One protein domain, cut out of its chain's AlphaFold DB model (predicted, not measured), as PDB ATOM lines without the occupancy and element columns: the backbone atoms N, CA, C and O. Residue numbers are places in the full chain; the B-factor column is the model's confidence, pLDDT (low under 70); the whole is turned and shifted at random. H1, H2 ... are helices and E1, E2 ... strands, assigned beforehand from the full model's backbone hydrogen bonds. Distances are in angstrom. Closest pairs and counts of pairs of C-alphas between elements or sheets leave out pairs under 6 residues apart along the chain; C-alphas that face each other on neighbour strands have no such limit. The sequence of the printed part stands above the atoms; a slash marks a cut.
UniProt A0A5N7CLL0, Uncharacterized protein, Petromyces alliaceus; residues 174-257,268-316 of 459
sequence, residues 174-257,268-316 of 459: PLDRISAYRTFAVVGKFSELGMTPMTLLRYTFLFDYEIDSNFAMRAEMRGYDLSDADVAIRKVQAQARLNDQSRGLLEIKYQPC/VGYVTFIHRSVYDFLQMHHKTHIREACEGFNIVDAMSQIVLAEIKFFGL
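AT A GLANCE: This is residues 174 to 257 and 268 to 316 of the 459 residues of an uncharacterized protein of Petromyces alliaceus (UniProt A0A5N7CLL0). Two long helices, H4 and H7, stand apart with H2, the helix nearest the middle, bridging them: H2 crosses H7 at a steep tilt and meets H4 with its residues 200 to 204, while H1 makes a corner with residues 245 to 246 at the end of H4 and meets residues 299 to 303 of H7 at a large angle. A short ribbon of two antiparallel strands, E1 and E2, packs on H1, H2 and H4, while H5 and H6 form a corner at one end of the domain and little H3 packs on H7. The printed part has 133 residues, with seven named helices and two named strands in the order H1 H2 H3 H4 E1 E2 H5 H6 H7, mostly helix. It is compact, with a radius of gyration of the C-alphas of 14.6 A and spans of 44 by 36 by 28 A.

HOW THE PARTS SIT: Begin at E1, residues 250 to 254, and E2, residues 269 to 273, antiparallel neighbours at 144 degrees; N 251 and O 272, 2.8 A apart, and N 253 and O 270, 2.9 A apart, are within hydrogen-bond range. Residues 198 to 199 pair antiparallel with residues 270 to 271 of E2. Next find H2, residues 200 to 211: it touches H4, residues 228 to 246, about perpendicular at 75 degrees, closest at the C-alphas of Thr 204 and Ala 238, 5.9 A. H2 also touches H7, residues 299 to 314, at a steep tilt of 58 degrees, opposite ways, closest at C-alphas 205 and 306, 5.6 A. H1, residues 174 to 192, touches H4 with residues 176 to 180 alone, about perpendicular at 75 degrees, closest at C-alphas 180 and 245, 5.3 A. It touches H7 about perpendicular at 77 degrees, closest at C-alphas 186 and 299, 6.1 A. H6, residues 287 to 293, touches H1 at a steep tilt of 56 degrees, closest at C-alphas 293 and 178, 4.8 A. H5, residues 276 to 285, is close to H1 but not clearly touching, at 7.1 A between C-alphas 279 and 188. H3, residues 215 to 218, touches H7, closest at C-alphas 216 and 309, 5.0 A. Every O i to N i+4 pair is within hydrogen-bond range in H1, H4, H5, H6 and H7, and 7 of 8 in H2; H3 is too short for one.

IN THESE COORDINATES: Find C-alpha 174 at (23.006, 18.286, 62.049); from there H1 runs 26.5 A. H4 runs 26.3 A, H2 17.7 A and H5 14.1 A. H7 runs 22.2 A to C-alpha 314 at (29.351, 24.634, 29.291).

THE WHOLE: The farthest C-alphas, Tyr 224 and His 285, are 44.0 A apart. Residues 258 to 267 are not printed; C-alphas 257 and 268 are 9.8 A apart across this cut. Of the links printed whole, none is long. Confidence is under 70 at residues 221 to 228, 255 to 257, 268 and 314 to 316.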
ATOM      1  N   PRO A 174      23.852  19.201  62.813       81.56
ATOM      2  CA  PRO A 174      23.006  18.286  62.049       81.56
ATOM      3  C   PRO A 174      22.881  18.661  60.564       81.56
ATOM      4  O   PRO A 174      22.690  17.772  59.739       81.56
ATOM      5  N   LEU A 175      23.014  19.942  60.199       82.00
ATOM      6  CA  LEU A 175      22.953  20.367  58.796       82.00
ATOM      7  C   LEU A 175      24.175  19.892  58.004       82.00
ATOM      8  O   LEU A 175      24.026  19.401  56.887       82.00
ATOM      9  N   ASP A 176      25.365  19.954  58.609       81.44
ATOM     10  CA  ASP A 176      26.600  19.479  57.976       81.44
ATOM     11  C   ASP A 176      26.570  17.961  57.783       81.44
ATOM     12  O   ASP A 176      26.970  17.461  56.733       81.44
ATOM     13  N   ARG A 177      25.990  17.235  58.749       86.25
ATOM     14  CA  ARG A 177      25.708  15.799  58.627       86.25
ATOM     15  C   ARG A 177      24.807  15.492  57.434       86.25
ATOM     16  O   ARG A 177      25.118  14.600  56.649       86.25
ATOM     17  N   ILE A 178      23.683  16.197  57.312       88.94
ATOM     18  CA  ILE A 178      22.718  15.981  56.225       88.94
ATOM     19  C   ILE A 178      23.374  16.263  54.867       88.94
ATOM     20  O   ILE A 178      23.305  15.419  53.975       88.94
ATOM     21  N   SER A 179      24.062  17.402  54.739       87.62
ATOM     22  CA  SER A 179      24.792  17.797  53.527       87.62
ATOM     23  C   SER A 179      25.851  16.761  53.133       87.62
ATOM     24  O   SER A 179      25.950  16.358  51.970       87.62
ATOM     25  N   ALA A 180      26.613  16.251  54.105       90.12
ATOM     26  CA  ALA A 180      27.627  15.233  53.856       90.12
ATOM     27  C   ALA A 180      27.018  13.914  53.354       90.12
ATOM     28  O   ALA A 180      27.463  13.383  52.336       90.12
ATOM     29  N   TYR A 181      25.960  13.409  53.999       92.62
ATOM     30  CA  TYR A 181      25.292  12.182  53.547       92.62
ATOM     31  C   TYR A 181      24.630  12.336  52.175       92.62
ATOM     32  O   TYR A 181      24.707  11.410  51.368       92.62
ATOM     33  N   ARG A 182      24.041  13.499  51.866       93.75
ATOM     34  CA  ARG A 182      23.526  13.801  50.520       93.75
ATOM     35  C   ARG A 182      24.640  13.815  49.484       93.75
ATOM     36  O   ARG A 182      24.494  13.224  48.416       93.75
ATOM     37  N   THR A 183      25.784  14.403  49.826       93.50
ATOM     38  CA  THR A 183      26.978  14.380  48.976       93.50
ATOM     39  C   THR A 183      27.448  12.949  48.722       93.50
ATOM     40  O   THR A 183      27.655  12.578  47.567       93.50
ATOM     41  N   PHE A 184      27.550  12.107  49.758       93.31
ATOM     42  CA  PHE A 184      27.906  10.691  49.598       93.31
ATOM     43  C   PHE A 184      26.899   9.936  48.731       93.31
ATOM     44  O   PHE A 184      27.303   9.130  47.894       93.31
ATOM     45  N   ALA A 185      25.604  10.211  48.893       93.75
ATOM     46  CA  ALA A 185      24.549   9.586  48.109       93.75
ATOM     47  C   ALA A 185      24.659   9.946  46.621       93.75
ATOM     48  O   ALA A 185      24.658   9.055  45.776       93.75
ATOM     49  N   VAL A 186      24.823  11.232  46.297       93.81
ATOM     50  CA  VAL A 186      24.926  11.708  44.910       93.81
ATOM     51  C   VAL A 186      26.230  11.236  44.258       93.81
ATOM     52  O   VAL A 186      26.187  10.653  43.176       93.81
ATOM     53  N   VAL A 187      27.384  11.412  44.917       92.00
ATOM     54  CA  VAL A 187      28.690  10.933  44.410       92.00
ATOM     55  C   VAL A 187      28.673   9.416  44.224       92.00
ATOM     56  O   VAL A 187      29.107   8.904  43.191       92.00
ATOM     57  N   GLY A 188      28.122   8.702  45.205       90.44
ATOM     58  CA  GLY A 188      27.925   7.262  45.158       90.44
ATOM     59  C   GLY A 188      27.067   6.826  43.980       90.44
ATOM     60  O   GLY A 188      27.448   5.899  43.271       90.44
ATOM     61  N   LYS A 189      25.959   7.527  43.721       89.69
ATOM     62  CA  LYS A 189      25.048   7.200  42.623       89.69
ATOM     63  C   LYS A 189      25.679   7.455  41.253       89.69
ATOM     64  O   LYS A 189      25.580   6.596  40.382       89.69
ATOM     65  N   PHE A 190      26.409   8.562  41.075       87.06
ATOM     66  CA  PHE A 190      27.203   8.797  39.857       87.06
ATOM     67  C   PHE A 190      28.202   7.659  39.601       87.06
ATOM     68  O   PHE A 190      28.330   7.201  38.463       87.06
ATOM     69  N   SER A 191      28.888   7.191  40.650       84.94
ATOM     70  CA  SER A 191      29.849   6.089  40.547       84.94
ATOM     71  C   SER A 191      29.179   4.746  40.241       84.94
ATOM     72  O   SER A 191      29.685   4.005  39.404       84.94
ATOM     73  N   GLU A 192      28.060   4.430  40.899       85.25
ATOM     74  CA  GLU A 192      27.280   3.194  40.709       85.25
ATOM     75  C   GLU A 192      26.828   3.030  39.253       85.25
ATOM     76  O   GLU A 192      26.901   1.945  38.686       85.25
ATOM     77  N   LEU A 193      26.409   4.131  38.629       81.19
ATOM     78  CA  LEU A 193      25.895   4.153  37.258       81.19
ATOM     79  C   LEU A 193      27.000   4.257  36.202       81.19
ATOM     80  O   LEU A 193      26.712   4.358  35.008       81.19
ATOM     81  N   GLY A 194      28.263   4.306  36.634       77.44
ATOM     82  CA  GLY A 194      29.408   4.493  35.755       77.44
ATOM     83  C   GLY A 194      29.365   5.802  34.968       77.44
ATOM     84  O   GLY A 194      29.996   5.876  33.918       77.44
ATOM     85  N   MET A 195      28.633   6.821  35.436       81.00
ATOM     86  CA  MET A 195      28.531   8.140  34.798       81.00
ATOM     87  C   MET A 195      29.845   8.928  34.934       81.00
ATOM     88  O   MET A 195      30.834   8.469  35.511       81.00
ATOM     89  N   THR A 196      29.900  10.128  34.361       76.00
ATOM     90  CA  THR A 196      31.009  11.063  34.558       76.00
ATOM     91  C   THR A 196      31.179  11.345  36.052       76.00
ATOM     92  O   THR A 196      30.206  11.740  36.705       76.00
ATOM     93  N   PRO A 197      32.395  11.169  36.603       77.44
ATOM     94  CA  PRO A 197      32.641  11.424  38.013       77.44
ATOM     95  C   PRO A 197      32.254  12.849  38.407       77.44
ATOM     96  O   PRO A 197      32.346  13.790  37.612       77.44
ATOM     97  N   MET A 198      31.832  13.013  39.656       85.88
ATOM     98  CA  MET A 198      31.451  14.305  40.211       85.88
ATOM     99  C   MET A 198      32.635  15.277  40.117       85.88
ATOM    100  O   MET A 198      33.637  15.089  40.789       85.88
ATOM    101  N   THR A 199      32.570  16.318  39.286       84.81
ATOM    102  CA  THR A 199      33.622  17.353  39.266       84.81
ATOM    103  C   THR A 199      33.414  18.353  40.397       84.81
ATOM    104  O   THR A 199      32.294  18.511  40.885       84.81
ATOM    105  N   LEU A 200      34.453  19.108  40.766       84.12
ATOM    106  CA  LEU A 200      34.290  20.215  41.721       84.12
ATOM    107  C   LEU A 200      33.219  21.226  41.294       84.12
ATOM    108  O   LEU A 200      32.521  21.779  42.137       84.12
ATOM    109  N   LEU A 201      33.047  21.437  39.989       83.31
ATOM    110  CA  LEU A 201      31.988  22.306  39.484       83.31
ATOM    111  C   LEU A 201      30.601  21.671  39.652       83.31
ATOM    112  O   LEU A 201      29.691  22.340  40.129       83.31
ATOM    113  N   ARG A 202      30.436  20.375  39.357       87.31
ATOM    114  CA  ARG A 202      29.173  19.667  39.637       87.31
ATOM    115  C   ARG A 202      28.813  19.707  41.120       87.31
ATOM    116  O   ARG A 202      27.650  19.873  41.464       87.31
ATOM    117  N   TYR A 203      29.814  19.623  41.995       90.06
ATOM    118  CA  TYR A 203      29.615  19.771  43.433       90.06
ATOM    119  C   TYR A 203      29.102  21.160  43.831       90.06
ATOM    120  O   TYR A 203      28.270  21.255  44.728       90.06
ATOM    121  N   THR A 204      29.478  22.231  43.122       89.25
ATOM    122  CA  THR A 204      28.859  23.551  43.363       89.25
ATOM    123  C   THR A 204      27.365  23.558  43.043       89.25
ATOM    124  O   THR A 204      26.594  24.164  43.781       89.25
ATOM    125  N   PHE A 205      26.944  22.835  42.003       90.56
ATOM    126  CA  PHE A 205      25.537  22.741  41.609       90.56
ATOM    127  C   PHE A 205      24.702  21.890  42.564       90.56
ATOM    128  O   PHE A 205      23.510  22.134  42.700       90.56
ATOM    129  N   LEU A 206      25.315  20.927  43.261       92.62
ATOM    130  CA  LEU A 206      24.632  20.198  44.330       92.62
ATOM    131  C   LEU A 206      24.175  21.155  45.439       92.62
ATOM    132  O   LEU A 206      23.050  21.056  45.910       92.62
ATOM    133  N   PHE A 207      25.016  22.121  45.804       87.81
ATOM    134  CA  PHE A 207      24.643  23.139  46.781       87.81
ATOM    135  C   PHE A 207      23.558  24.088  46.253       87.81
ATOM    136  O   PHE A 207      22.628  24.424  46.981       87.81
ATOM    137  N   ASP A 208      23.644  24.493  44.980       90.75
ATOM    138  CA  ASP A 208      22.596  25.307  44.346       90.75
ATOM    139  C   ASP A 208      21.241  24.555  44.347       90.75
ATOM    140  O   ASP A 208      20.205  25.153  44.641       90.75
ATOM    141  N   TYR A 209      21.255  23.233  44.125       93.19
ATOM    142  CA  TYR A 209      20.076  22.361  44.204       93.19
ATOM    143  C   TYR A 209      19.478  22.266  45.613       93.19
ATOM    144  O   TYR A 209      18.259  22.271  45.769       93.19
ATOM    145  N   GLU A 210      20.315  22.192  46.652       90.00
ATOM    146  CA  GLU A 210      19.838  22.161  48.040       90.00
ATOM    147  C   GLU A 210      19.102  23.446  48.445       90.00
ATOM    148  O   GLU A 210      18.246  23.403  49.330       90.00
ATOM    149  N   ILE A 211      19.414  24.572  47.797       89.75
ATOM    150  CA  ILE A 211      18.728  25.853  48.002       89.75
ATOM    151  C   ILE A 211      17.451  25.935  47.158       89.75
ATOM    152  O   ILE A 211      16.406  26.353  47.659       89.75
ATOM    153  N   ASP A 212      17.529  25.564  45.879       91.00
ATOM    154  CA  ASP A 212      16.408  25.584  44.939       91.00
ATOM    155  C   ASP A 212      16.455  24.353  44.029       91.00
ATOM    156  O   ASP A 212      17.258  24.277  43.100       91.00
ATOM    157  N   SER A 213      15.531  23.411  44.227       91.06
ATOM    158  CA  SER A 213      15.481  22.182  43.427       91.06
ATOM    159  C   SER A 213      15.194  22.427  41.939       91.06
ATOM    160  O   SER A 213      15.420  21.548  41.118       91.06
ATOM    161  N   ASN A 214      14.715  23.621  41.564       90.12
ATOM    162  CA  ASN A 214      14.458  24.010  40.176       90.12
ATOM    163  C   ASN A 214      15.499  25.000  39.629       90.12
ATOM    164  O   ASN A 214      15.251  25.627  38.591       90.12
ATOM    165  N   PHE A 215      16.646  25.175  40.298       91.06
ATOM    166  CA  PHE A 215      17.623  26.202  39.925       91.06
ATOM    167  C   PHE A 215      18.069  26.080  38.459       91.06
ATOM    168  O   PHE A 215      18.146  27.090  37.760       91.06
ATOM    169  N   ALA A 216      18.309  24.859  37.958       89.88
ATOM    170  CA  ALA A 216      18.781  24.656  36.590       89.88
ATOM    171  C   ALA A 216      17.657  24.840  35.565       89.88
ATOM    172  O   ALA A 216      17.911  25.308  34.458       89.88
ATOM    173  N   MET A 217      16.408  24.547  35.933       90.00
ATOM    174  CA  MET A 217      15.237  24.825  35.093       90.00
ATOM    175  C   MET A 217      15.031  26.330  34.893       90.00
ATOM    176  O   MET A 217      14.731  26.763  33.787       90.00
ATOM    177  N   ARG A 218      15.228  27.136  35.945       85.94
ATOM    178  CA  ARG A 218      15.095  28.605  35.890       85.94
ATOM    179  C   ARG A 218      16.333  29.308  35.346       85.94
ATOM    180  O   ARG A 218      16.251  30.472  34.965       85.94
ATOM    181  N   ALA A 219      17.479  28.633  35.353       82.12
ATOM    182  CA  ALA A 219      18.702  29.182  34.803       82.12
ATOM    183  C   ALA A 219      18.535  29.398  33.296       82.12
ATOM    184  O   ALA A 219      18.259  28.460  32.544       82.12
ATOM    185  N   GLU A 220      18.734  30.632  32.849       76.38
ATOM    186  CA  GLU A 220      18.889  30.918  31.426       76.38
ATOM    187  C   GLU A 220      20.146  30.216  30.888       76.38
ATOM    188  O   GLU A 220      21.067  29.891  31.647       76.38
ATOM    189  N   MET A 221      20.199  29.986  29.571       69.00
ATOM    190  CA  MET A 221      21.423  29.558  28.888       69.00
ATOM    191  C   MET A 221      22.472  30.666  29.054       69.00
ATOM    192  O   MET A 221      22.552  31.581  28.238       69.00
ATOM    193  N   ARG A 222      23.241  30.631  30.148       56.28
ATOM    194  CA  ARG A 222      24.265  31.638  30.439       56.28
ATOM    195  C   ARG A 222      25.436  31.454  29.487       56.28
ATOM    196  O   ARG A 222      26.404  30.756  29.778       56.28
ATOM    197  N   GLY A 223      25.355  32.128  28.350       48.59
ATOM    198  CA  GLY A 223      26.513  32.438  27.528       48.59
ATOM    199  C   GLY A 223      27.331  33.501  28.209       48.59
ATOM    200  O   GLY A 223      26.995  34.665  28.096       48.59
ATOM    201  N   TYR A 224      28.395  33.090  28.896       41.69
ATOM    202  CA  TYR A 224      29.418  33.997  29.417       41.69
ATOM    203  C   TYR A 224      28.877  35.158  30.273       41.69
ATOM    204  O   TYR A 224      28.907  36.307  29.861       41.69
ATOM    205  N   ASP A 225      28.493  34.856  31.516       48.69
ATOM    206  CA  ASP A 225      28.353  35.876  32.577       48.69
ATOM    207  C   ASP A 225      29.089  35.508  33.875       48.69
ATOM    208  O   ASP A 225      29.070  36.263  34.844       48.69
ATOM    209  N   LEU A 226      29.753  34.348  33.931       55.44
ATOM    210  CA  LEU A 226      30.657  34.017  35.032       55.44
ATOM    211  C   LEU A 226      32.080  34.138  34.511       55.44
ATOM    212  O   LEU A 226      32.489  33.393  33.619       55.44
ATOM    213  N   SER A 227      32.816  35.109  35.043       66.88
ATOM    214  CA  SER A 227      34.229  35.263  34.727       66.88
ATOM    215  C   SER A 227      34.996  34.010  35.164       66.88
ATOM    216  O   SER A 227      34.591  33.312  36.099       66.88
ATOM    217  N   ASP A 228      36.146  33.737  34.544       69.12
ATOM    218  CA  ASP A 228      37.051  32.672  35.008       69.12
ATOM    219  C   ASP A 228      37.368  32.821  36.514       69.12
ATOM    220  O   ASP A 228      37.556  31.828  37.222       69.12
ATOM    221  N   ALA A 229      37.359  34.060  37.022       72.44
ATOM    222  CA  ALA A 229      37.524  34.366  38.438       72.44
ATOM    223  C   ALA A 229      36.338  33.884  39.292       72.44
ATOM    224  O   ALA A 229      36.560  33.299  40.349       72.44
ATOM    225  N   ASP A 230      35.096  34.047  38.836       74.06
ATOM    226  CA  ASP A 230      33.913  33.575  39.567       74.06
ATOM    227  C   ASP A 230      33.867  32.047  39.643       74.06
ATOM    228  O   ASP A 230      33.538  31.472  40.685       74.06
ATOM    229  N   VAL A 231      34.257  31.371  38.557       75.38
ATOM    230  CA  VAL A 231      34.388  29.908  38.535       75.38
ATOM    231  C   VAL A 231      35.474  29.453  39.507       75.38
ATOM    232  O   VAL A 231      35.266  28.494  40.255       75.38
ATOM    233  N   ALA A 232      36.616  30.142  39.538       76.69
ATOM    234  CA  ALA A 232      37.694  29.848  40.477       76.69
ATOM    235  C   ALA A 232      37.257  30.049  41.938       76.69
ATOM    236  O   ALA A 232      37.491  29.172  42.769       76.69
ATOM    237  N   ILE A 233      36.555  31.145  42.248       80.25
ATOM    238  CA  ILE A 233      36.014  31.418  43.588       80.25
ATOM    239  C   ILE A 233      35.039  30.314  44.005       80.25
ATOM    240  O   ILE A 233      35.173  29.756  45.099       80.25
ATOM    241  N   ARG A 234      34.102  29.941  43.122       83.81
ATOM    242  CA  ARG A 234      33.160  28.841  43.375       83.81
ATOM    243  C   ARG A 234      33.895  27.538  43.670       83.81
ATOM    244  O   ARG A 234      33.578  26.885  44.659       83.81
ATOM    245  N   LYS A 235      34.910  27.185  42.871       81.12
ATOM    246  CA  LYS A 235      35.733  25.987  43.099       81.12
ATOM    247  C   LYS A 235      36.447  26.021  44.454       81.12
ATOM    248  O   LYS A 235      36.411  25.020  45.153       81.12
ATOM    249  N   VAL A 236      37.044  27.146  44.859       82.69
ATOM    250  CA  VAL A 236      37.745  27.266  46.157       82.69
ATOM    251  C   VAL A 236      36.785  27.119  47.340       82.69
ATOM    252  O   VAL A 236      37.118  26.484  48.341       82.69
ATOM    253  N   GLN A 237      35.570  27.654  47.228       82.00
ATOM    254  CA  GLN A 237      34.531  27.457  48.242       82.00
ATOM    255  C   GLN A 237      34.021  26.006  48.277       82.00
ATOM    256  O   GLN A 237      33.557  25.544  49.318       82.00
ATOM    257  N   ALA A 238      34.086  25.294  47.151       86.56
ATOM    258  CA  ALA A 238      33.561  23.945  46.971       86.56
ATOM    259  C   ALA A 238      34.423  22.813  47.575       86.56
ATOM    260  O   ALA A 238      33.948  22.141  48.471       86.56
ATOM    261  N   GLN A 239      35.683  22.572  47.205       86.06
ATOM    262  CA  GLN A 239      36.723  23.330  47.877       86.06
ATOM    263  C   GLN A 239      36.806  23.026  49.379       86.06
ATOM    264  O   GLN A 239      36.845  21.881  49.838       86.06
ATOM    265  N   ALA A 240      36.808  24.113  50.142       80.75
ATOM    266  CA  ALA A 240      36.755  24.102  51.594       80.75
ATOM    267  C   ALA A 240      35.564  23.296  52.147       80.75
ATOM    268  O   ALA A 240      35.750  22.511  53.074       80.75
ATOM    269  N   ARG A 241      34.368  23.435  51.554       83.12
ATOM    270  CA  ARG A 241      33.156  22.741  52.024       83.12
ATOM    271  C   ARG A 241      33.273  21.226  51.952       83.12
ATOM    272  O   ARG A 241      32.932  20.548  52.909       83.12
ATOM    273  N   LEU A 242      33.771  20.698  50.838       86.56
ATOM    274  CA  LEU A 242      33.961  19.266  50.653       86.56
ATOM    275  C   LEU A 242      34.931  18.714  51.699       86.56
ATOM    276  O   LEU A 242      34.645  17.685  52.301       86.56
ATOM    277  N   ASN A 243      36.047  19.403  51.949       82.62
ATOM    278  CA  ASN A 243      37.033  18.968  52.941       82.62
ATOM    279  C   ASN A 243      36.458  18.955  54.363       82.62
ATOM    280  O   ASN A 243      36.701  18.008  55.109       82.62
ATOM    281  N   ASP A 244      35.687  19.980  54.719       79.88
ATOM    282  CA  ASP A 244      35.076  20.096  56.042       79.88
ATOM    283  C   ASP A 244      33.949  19.068  56.255       79.88
ATOM    284  O   ASP A 244      33.944  18.326  57.238       79.88
ATOM    285  N   GLN A 245      33.030  18.953  55.292       80.94
ATOM    286  CA  GLN A 245      31.844  18.101  55.414       80.94
ATOM    287  C   GLN A 245      32.152  16.618  55.215       80.94
ATOM    288  O   GLN A 245      31.603  15.786  55.935       80.94
ATOM    289  N   SER A 246      33.037  16.270  54.274       80.69
ATOM    290  CA  SER A 246      33.391  14.867  54.018       80.69
ATOM    291  C   SER A 246      34.379  14.296  55.033       80.69
ATOM    292  O   SER A 246      34.581  13.085  55.036       80.69
ATOM    293  N   ARG A 247      35.019  15.144  55.858       79.88
ATOM    294  CA  ARG A 247      36.023  14.750  56.867       79.88
ATOM    295  C   ARG A 247      37.131  13.847  56.302       79.88
ATOM    296  O   ARG A 247      37.677  12.999  56.999       79.88
ATOM    297  N   GLY A 248      37.465  14.034  55.023       79.12
ATOM    298  CA  GLY A 248      38.481  13.249  54.322       79.12
ATOM    299  C   GLY A 248      38.016  11.883  53.817       79.12
ATOM    300  O   GLY A 248      38.858  11.095  53.412       79.12
ATOM    301  N   LEU A 249      36.711  11.587  53.815       85.31
ATOM    302  CA  LEU A 249      36.147  10.388  53.176       85.31
ATOM    303  C   LEU A 249      35.983  10.551  51.657       85.31
ATOM    304  O   LEU A 249      35.931   9.560  50.923       85.31
ATOM    305  N   LEU A 250      35.927  11.799  51.187       88.19
ATOM    306  CA  LEU A 250      36.031  12.159  49.778       88.19
ATOM    307  C   LEU A 250      37.348  12.900  49.538       88.19
ATOM    308  O   LEU A 250      37.803  13.678  50.376       88.19
ATOM    309  N   GLU A 251      37.931  12.690  48.367       87.94
ATOM    310  CA  GLU A 251      39.110  13.399  47.883       87.94
ATOM    311  C   GLU A 251      38.900  13.918  46.462       87.94
ATOM    312  O   GLU A 251      37.989  13.495  45.747       87.94
ATOM    313  N   ILE A 252      39.775  14.833  46.051       85.00
ATOM    314  CA  ILE A 252      39.810  15.382  44.700       85.00
ATOM    315  C   ILE A 252      41.002  14.779  43.991       85.00
ATOM    316  O   ILE A 252      42.149  15.059  44.337       85.00
ATOM    317  N   LYS A 253      40.720  13.980  42.966       80.06
ATOM    318  CA  LYS A 253      41.739  13.472  42.056       80.06
ATOM    319  C   LYS A 253      41.818  14.351  40.825       80.06
ATOM    320  O   LYS A 253      40.806  14.663  40.200       80.06
ATOM    321  N   TYR A 254      43.039  14.704  40.460       70.94
ATOM    322  CA  TYR A 254      43.347  15.374  39.208       70.94
ATOM    323  C   TYR A 254      43.860  14.321  38.240       70.94
ATOM    324  O   TYR A 254      44.859  13.658  38.516       70.94
ATOM    325  N   GLN A 255      43.162  14.127  37.125       53.72
ATOM    326  CA  GLN A 255      43.617  13.180  36.119       53.72
ATOM    327  C   GLN A 255      44.687  13.856  35.246       53.72
ATOM    328  O   GLN A 255      44.403  14.904  34.662       53.72
ATOM    329  N   PRO A 256      45.909  13.305  35.136       41.75
ATOM    330  CA  PRO A 256      46.922  13.878  34.263       41.75
ATOM    331  C   PRO A 256      46.487  13.721  32.802       41.75
ATOM    332  O   PRO A 256      46.251  12.612  32.320       41.75
ATOM    333  N   CYS A 257      46.389  14.834  32.074       42.28
ATOM    334  CA  CYS A 257      46.163  14.814  30.633       42.28
ATOM    335  C   CYS A 257      47.347  14.117  29.937       42.28
ATOM    336  O   CYS A 257      48.405  14.720  29.769       42.28
ATOM    337  N   VAL A 268      40.633  19.707  35.853       62.34
ATOM    338  CA  VAL A 268      39.360  19.067  36.204       62.34
ATOM    339  C   VAL A 268      39.612  18.101  37.358       62.34
ATOM    340  O   VAL A 268      39.908  16.930  37.155       62.34
ATOM    341  N   GLY A 269      39.521  18.627  38.579       70.50
ATOM    342  CA  GLY A 269      39.464  17.817  39.789       70.50
ATOM    343  C   GLY A 269      38.121  17.088  39.900       70.50
ATOM    344  O   GLY A 269      37.057  17.721  39.821       70.50
ATOM    345  N   TYR A 270      38.175  15.770  40.091       81.69
ATOM    346  CA  TYR A 270      37.019  14.906  40.316       81.69
ATOM    347  C   TYR A 270      36.950  14.480  41.781       81.69
ATOM    348  O   TYR A 270      37.934  14.010  42.343       81.69
ATOM    349  N   VAL A 271      35.773  14.631  42.372       87.69
ATOM    350  CA  VAL A 271      35.410  14.187  43.712       87.69
ATOM    351  C   VAL A 271      35.127  12.688  43.677       87.69
ATOM    352  O   VAL A 271      34.227  12.229  42.971       87.69
ATOM    353  N   THR A 272      35.886  11.924  44.453       86.50
ATOM    354  CA  THR A 272      35.745  10.471  44.598       86.50
ATOM    355  C   THR A 272      35.883  10.077  46.060       86.50
ATOM    356  O   THR A 272      36.486  10.801  46.846       86.50
ATOM    357  N   PHE A 273      35.365   8.908  46.431       85.94
ATOM    358  CA  PHE A 273      35.736   8.287  47.700       85.94
ATOM    359  C   PHE A 273      37.237   8.014  47.724       85.94
ATOM    360  O   PHE A 273      37.787   7.558  46.716       85.94
ATOM    361  N   ILE A 274      37.868   8.250  48.879       83.56
ATOM    362  CA  ILE A 274      39.296   7.953  49.092       83.56
ATOM    363  C   ILE A 274      39.623   6.487  48.801       83.56
ATOM    364  O   ILE A 274      40.711   6.147  48.343       83.56
ATOM    365  N   HIS A 275      38.660   5.600  49.051       78.75
ATOM    366  CA  HIS A 275      38.775   4.182  48.781       78.75
ATOM    367  C   HIS A 275      37.388   3.555  48.617       78.75
ATOM    368  O   HIS A 275      36.427   3.976  49.263       78.75
ATOM    369  N   ARG A 276      37.281   2.505  47.791       74.19
ATOM    370  CA  ARG A 276      36.010   1.793  47.562       74.19
ATOM    371  C   ARG A 276      35.427   1.212  48.853       74.19
ATOM    372  O   ARG A 276      34.221   1.273  49.037       74.19
ATOM    373  N   SER A 277      36.269   0.750  49.783       75.94
ATOM    374  CA  SER A 277      35.795   0.227  51.075       75.94
ATOM    375  C   SER A 277      35.042   1.264  51.909       75.94
ATOM    376  O   SER A 277      34.181   0.885  52.691       75.94
ATOM    377  N   VAL A 278      35.329   2.561  51.742       82.44
ATOM    378  CA  VAL A 278      34.571   3.633  52.407       82.44
ATOM    379  C   VAL A 278      33.171   3.733  51.812       82.44
ATOM    380  O   VAL A 278      32.199   3.829  52.556       82.44
ATOM    381  N   TYR A 279      33.056   3.659  50.484       83.75
ATOM    382  CA  TYR A 279      31.758   3.596  49.814       83.75
ATOM    383  C   TYR A 279      30.972   2.351  50.246       83.75
ATOM    384  O   TYR A 279      29.833   2.483  50.690       83.75
ATOM    385  N   ASP A 280      31.588   1.167  50.197       79.75
ATOM    386  CA  ASP A 280      30.942  -0.090  50.588       79.75
ATOM    387  C   ASP A 280      30.502  -0.049  52.064       79.75
ATOM    388  O   ASP A 280      29.367  -0.406  52.388       79.75
ATOM    389  N   PHE A 281      31.344   0.485  52.955       82.56
ATOM    390  CA  PHE A 281      31.013   0.677  54.366       82.56
ATOM    391  C   PHE A 281      29.803   1.601  54.557       82.56
ATOM    392  O   PHE A 281      28.874   1.256  55.286       82.56
ATOM    393  N   LEU A 282      29.760   2.746  53.866       86.19
ATOM    394  CA  LEU A 282      28.622   3.666  53.925       86.19
ATOM    395  C   LEU A 282      27.327   3.009  53.421       86.19
ATOM    396  O   LEU A 282      26.272   3.187  54.033       86.19
ATOM    397  N   GLN A 283      27.401   2.213  52.350       84.19
ATOM    398  CA  GLN A 283      26.242   1.498  51.803       84.19
ATOM    399  C   GLN A 283      25.753   0.357  52.704       84.19
ATOM    400  O   GLN A 283      24.557   0.060  52.712       84.19
ATOM    401  N   MET A 284      26.644  -0.285  53.463       83.00
ATOM    402  CA  MET A 284      26.291  -1.390  54.360       83.00
ATOM    403  C   MET A 284      25.840  -0.906  55.743       83.00
ATOM    404  O   MET A 284      24.809  -1.360  56.239       83.00
ATOM    405  N   HIS A 285      26.576   0.025  56.354       82.69
ATOM    406  CA  HIS A 285      26.403   0.413  57.758       82.69
ATOM    407  C   HIS A 285      25.648   1.734  57.941       82.69
ATOM    408  O   HIS A 285      24.900   1.879  58.903       82.69
ATOM    409  N   HIS A 286      25.756   2.672  56.993       86.75
ATOM    410  CA  HIS A 286      25.119   3.997  57.085       86.75
ATOM    411  C   HIS A 286      23.907   4.168  56.167       86.75
ATOM    412  O   HIS A 286      23.387   5.275  56.027       86.75
ATOM    413  N   LYS A 287      23.398   3.086  55.569       87.38
ATOM    414  CA  LYS A 287      22.251   3.135  54.650       87.38
ATOM    415  C   LYS A 287      21.024   3.824  55.250       87.38
ATOM    416  O   LYS A 287      20.321   4.551  54.552       87.38
ATOM    417  N   THR A 288      20.756   3.603  56.537       87.62
ATOM    418  CA  THR A 288      19.650   4.248  57.259       87.62
ATOM    419  C   THR A 288      19.867   5.749  57.392       87.62
ATOM    420  O   THR A 288      18.961   6.507  57.067       87.62
ATOM    421  N   HIS A 289      21.073   6.179  57.762       88.31
ATOM    422  CA  HIS A 289      21.427   7.594  57.870       88.31
ATOM    423  C   HIS A 289      21.440   8.313  56.523       88.31
ATOM    424  O   HIS A 289      20.993   9.454  56.445       88.31
ATOM    425  N   ILE A 290      21.882   7.642  55.456       90.12
ATOM    426  CA  ILE A 290      21.756   8.155  54.088       90.12
ATOM    427  C   ILE A 290      20.277   8.336  53.741       90.12
ATOM    428  O   ILE A 290      19.883   9.399  53.272       90.12
ATOM    429  N   ARG A 291      19.435   7.334  54.022       90.19
ATOM    430  CA  ARG A 291      17.992   7.414  53.762       90.19
ATOM    431  C   ARG A 291      17.320   8.546  54.544       90.19
ATOM    432  O   ARG A 291      16.495   9.243  53.972       90.19
ATOM    433  N   GLU A 292      17.671   8.724  55.816       91.31
ATOM    434  CA  GLU A 292      17.176   9.812  56.673       91.31
ATOM    435  C   GLU A 292      17.618  11.185  56.151       91.31
ATOM    436  O   GLU A 292      16.801  12.086  56.002       91.31
ATOM    437  N   ALA A 293      18.898  11.350  55.805       91.56
ATOM    438  CA  ALA A 293      19.413  12.606  55.255       91.56
ATOM    439  C   ALA A 293      18.812  12.949  53.880       91.56
ATOM    440  O   ALA A 293      18.677  14.126  53.523       91.56
ATOM    441  N   CYS A 294      18.451  11.925  53.106       92.75
ATOM    442  CA  CYS A 294      17.793  12.068  51.814       92.75
ATOM    443  C   CYS A 294      16.259  12.141  51.910       92.75
ATOM    444  O   CYS A 294      15.589  12.162  50.877       92.75
ATOM    445  N   GLU A 295      15.669  12.210  53.107       91.94
ATOM    446  CA  GLU A 295      14.230  12.431  53.236       91.94
ATOM    447  C   GLU A 295      13.858  13.809  52.658       91.94
ATOM    448  O   GLU A 295      14.425  14.839  53.026       91.94
ATOM    449  N   GLY A 296      12.953  13.822  51.673       87.94
ATOM    450  CA  GLY A 296      12.608  15.031  50.918       87.94
ATOM    451  C   GLY A 296      13.666  15.496  49.904       87.94
ATOM    452  O   GLY A 296      13.475  16.537  49.282       87.94
ATOM    453  N   PHE A 297      14.751  14.741  49.704       91.75
ATOM    454  CA  PHE A 297      15.797  15.029  48.721       91.75
ATOM    455  C   PHE A 297      15.822  13.935  47.648       91.75
ATOM    456  O   PHE A 297      16.168  12.784  47.922       91.75
ATOM    457  N   ASN A 298      15.460  14.277  46.411       90.94
ATOM    458  CA  ASN A 298      15.469  13.318  45.312       90.94
ATOM    459  C   ASN A 298      16.859  13.281  44.654       90.94
ATOM    460  O   ASN A 298      17.278  14.234  44.005       90.94
ATOM    461  N   ILE A 299      17.562  12.155  44.806       91.88
ATOM    462  CA  ILE A 299      18.915  11.959  44.268       91.88
ATOM    463  C   ILE A 299      18.923  12.027  42.733       91.88
ATOM    464  O   ILE A 299      19.805  12.664  42.164       91.88
ATOM    465  N   VAL A 300      17.953  11.402  42.058       89.50
ATOM    466  CA  VAL A 300      17.882  11.380  40.587       89.50
ATOM    467  C   VAL A 300      17.548  12.765  40.039       89.50
ATOM    468  O   VAL A 300      18.148  13.190  39.052       89.50
ATOM    469  N   ASP A 301      16.663  13.510  40.701       90.94
ATOM    470  CA  ASP A 301      16.371  14.902  40.341       90.94
ATOM    471  C   ASP A 301      17.587  15.811  40.584       90.94
ATOM    472  O   ASP A 301      17.970  16.565  39.696       90.94
ATOM    473  N   ALA A 302      18.287  15.665  41.715       93.25
ATOM    474  CA  ALA A 302      19.535  16.388  41.972       93.25
ATOM    475  C   ALA A 302      20.572  16.131  40.867       93.25
ATOM    476  O   ALA A 302      21.138  17.069  40.304       93.25
ATOM    477  N   MET A 303      20.788  14.863  40.501       91.94
ATOM    478  CA  MET A 303      21.666  14.492  39.387       91.94
ATOM    479  C   MET A 303      21.202  15.104  38.061       91.94
ATOM    480  O   MET A 303      22.028  15.602  37.294       91.94
ATOM    481  N   SER A 304      19.893  15.108  37.811       90.56
ATOM    482  CA  SER A 304      19.276  15.684  36.616       90.56
ATOM    483  C   SER A 304      19.519  17.186  36.508       90.56
ATOM    484  O   SER A 304      19.976  17.663  35.469       90.56
ATOM    485  N   GLN A 305      19.299  17.926  37.595       92.12
ATOM    486  CA  GLN A 305      19.550  19.364  37.661       92.12
ATOM    487  C   GLN A 305      21.046  19.685  37.557       92.12
ATOM    488  O   GLN A 305      21.409  20.643  36.883       92.12
ATOM    489  N   ILE A 306      21.932  18.872  38.146       91.31
ATOM    490  CA  ILE A 306      23.392  19.029  38.015       91.31
ATOM    491  C   ILE A 306      23.835  18.858  36.556       91.31
ATOM    492  O   ILE A 306      24.613  19.673  36.058       91.31
ATOM    493  N   VAL A 307      23.351  17.822  35.858       87.94
ATOM    494  CA  VAL A 307      23.678  17.583  34.441       87.94
ATOM    495  C   VAL A 307      23.112  18.697  33.559       87.94
ATOM    496  O   VAL A 307      23.829  19.215  32.703       87.94
ATOM    497  N   LEU A 308      21.864  19.117  33.792       88.88
ATOM    498  CA  LEU A 308      21.251  20.230  33.066       88.88
ATOM    499  C   LEU A 308      22.021  21.536  33.290       88.88
ATOM    500  O   LEU A 308      22.348  22.219  32.323       88.88
ATOM    501  N   ALA A 309      22.360  21.862  34.539       87.81
ATOM    502  CA  ALA A 309      23.152  23.039  34.876       87.81
ATOM    503  C   ALA A 309      24.525  22.996  34.206       87.81
ATOM    504  O   ALA A 309      24.977  24.006  33.676       87.81
ATOM    505  N   GLU A 310      25.169  21.828  34.162       83.06
ATOM    506  CA  GLU A 310      26.444  21.665  33.475       83.06
ATOM    507  C   GLU A 310      26.318  21.914  31.964       83.06
ATOM    508  O   GLU A 310      27.154  22.617  31.400       83.06
ATOM    509  N   ILE A 311      25.267  21.414  31.309       80.75
ATOM    510  CA  ILE A 311      25.014  21.676  29.883       80.75
ATOM    511  C   ILE A 311      24.705  23.156  29.648       80.75
ATOM    512  O   ILE A 311      25.282  23.757  28.748       80.75
ATOM    513  N   LYS A 312      23.856  23.775  30.473       81.88
ATOM    514  CA  LYS A 312      23.544  25.208  30.368       81.88
ATOM    515  C   LYS A 312      24.765  26.095  30.621       81.88
ATOM    516  O   LYS A 312      24.865  27.171  30.043       81.88
ATOM    517  N   PHE A 313      25.700  25.632  31.452       75.62
ATOM    518  CA  PHE A 313      26.926  26.347  31.799       75.62
ATOM    519  C   PHE A 313      28.057  26.161  30.769       75.62
ATOM    520  O   PHE A 313      28.732  27.125  30.424       75.62
ATOM    521  N   PHE A 314      28.273  24.943  30.250       64.88
ATOM    522  CA  PHE A 314      29.351  24.634  29.291       64.88
ATOM    523  C   PHE A 314      28.921  24.582  27.829       64.88
ATOM    524  O   PHE A 314      29.786  24.576  26.952       64.88
ATOM    525  N   GLY A 315      27.621  24.510  27.542       53.94
ATOM    526  CA  GLY A 315      27.078  24.293  26.200       53.94
ATOM    527  C   GLY A 315      27.497  25.348  25.178       53.94
ATOM    528  O   GLY A 315      27.414  25.120  23.981       53.94
ATOM    529  N   LEU A 316      28.024  26.481  25.635       48.50
ATOM    530  CA  LEU A 316      28.460  27.586  24.786       48.50
ATOM    531  C   LEU A 316      29.987  27.614  24.578       48.50
ATOM    532  O   LEU A 316      30.491  28.395  23.773       48.50
TER     533      LEU A 316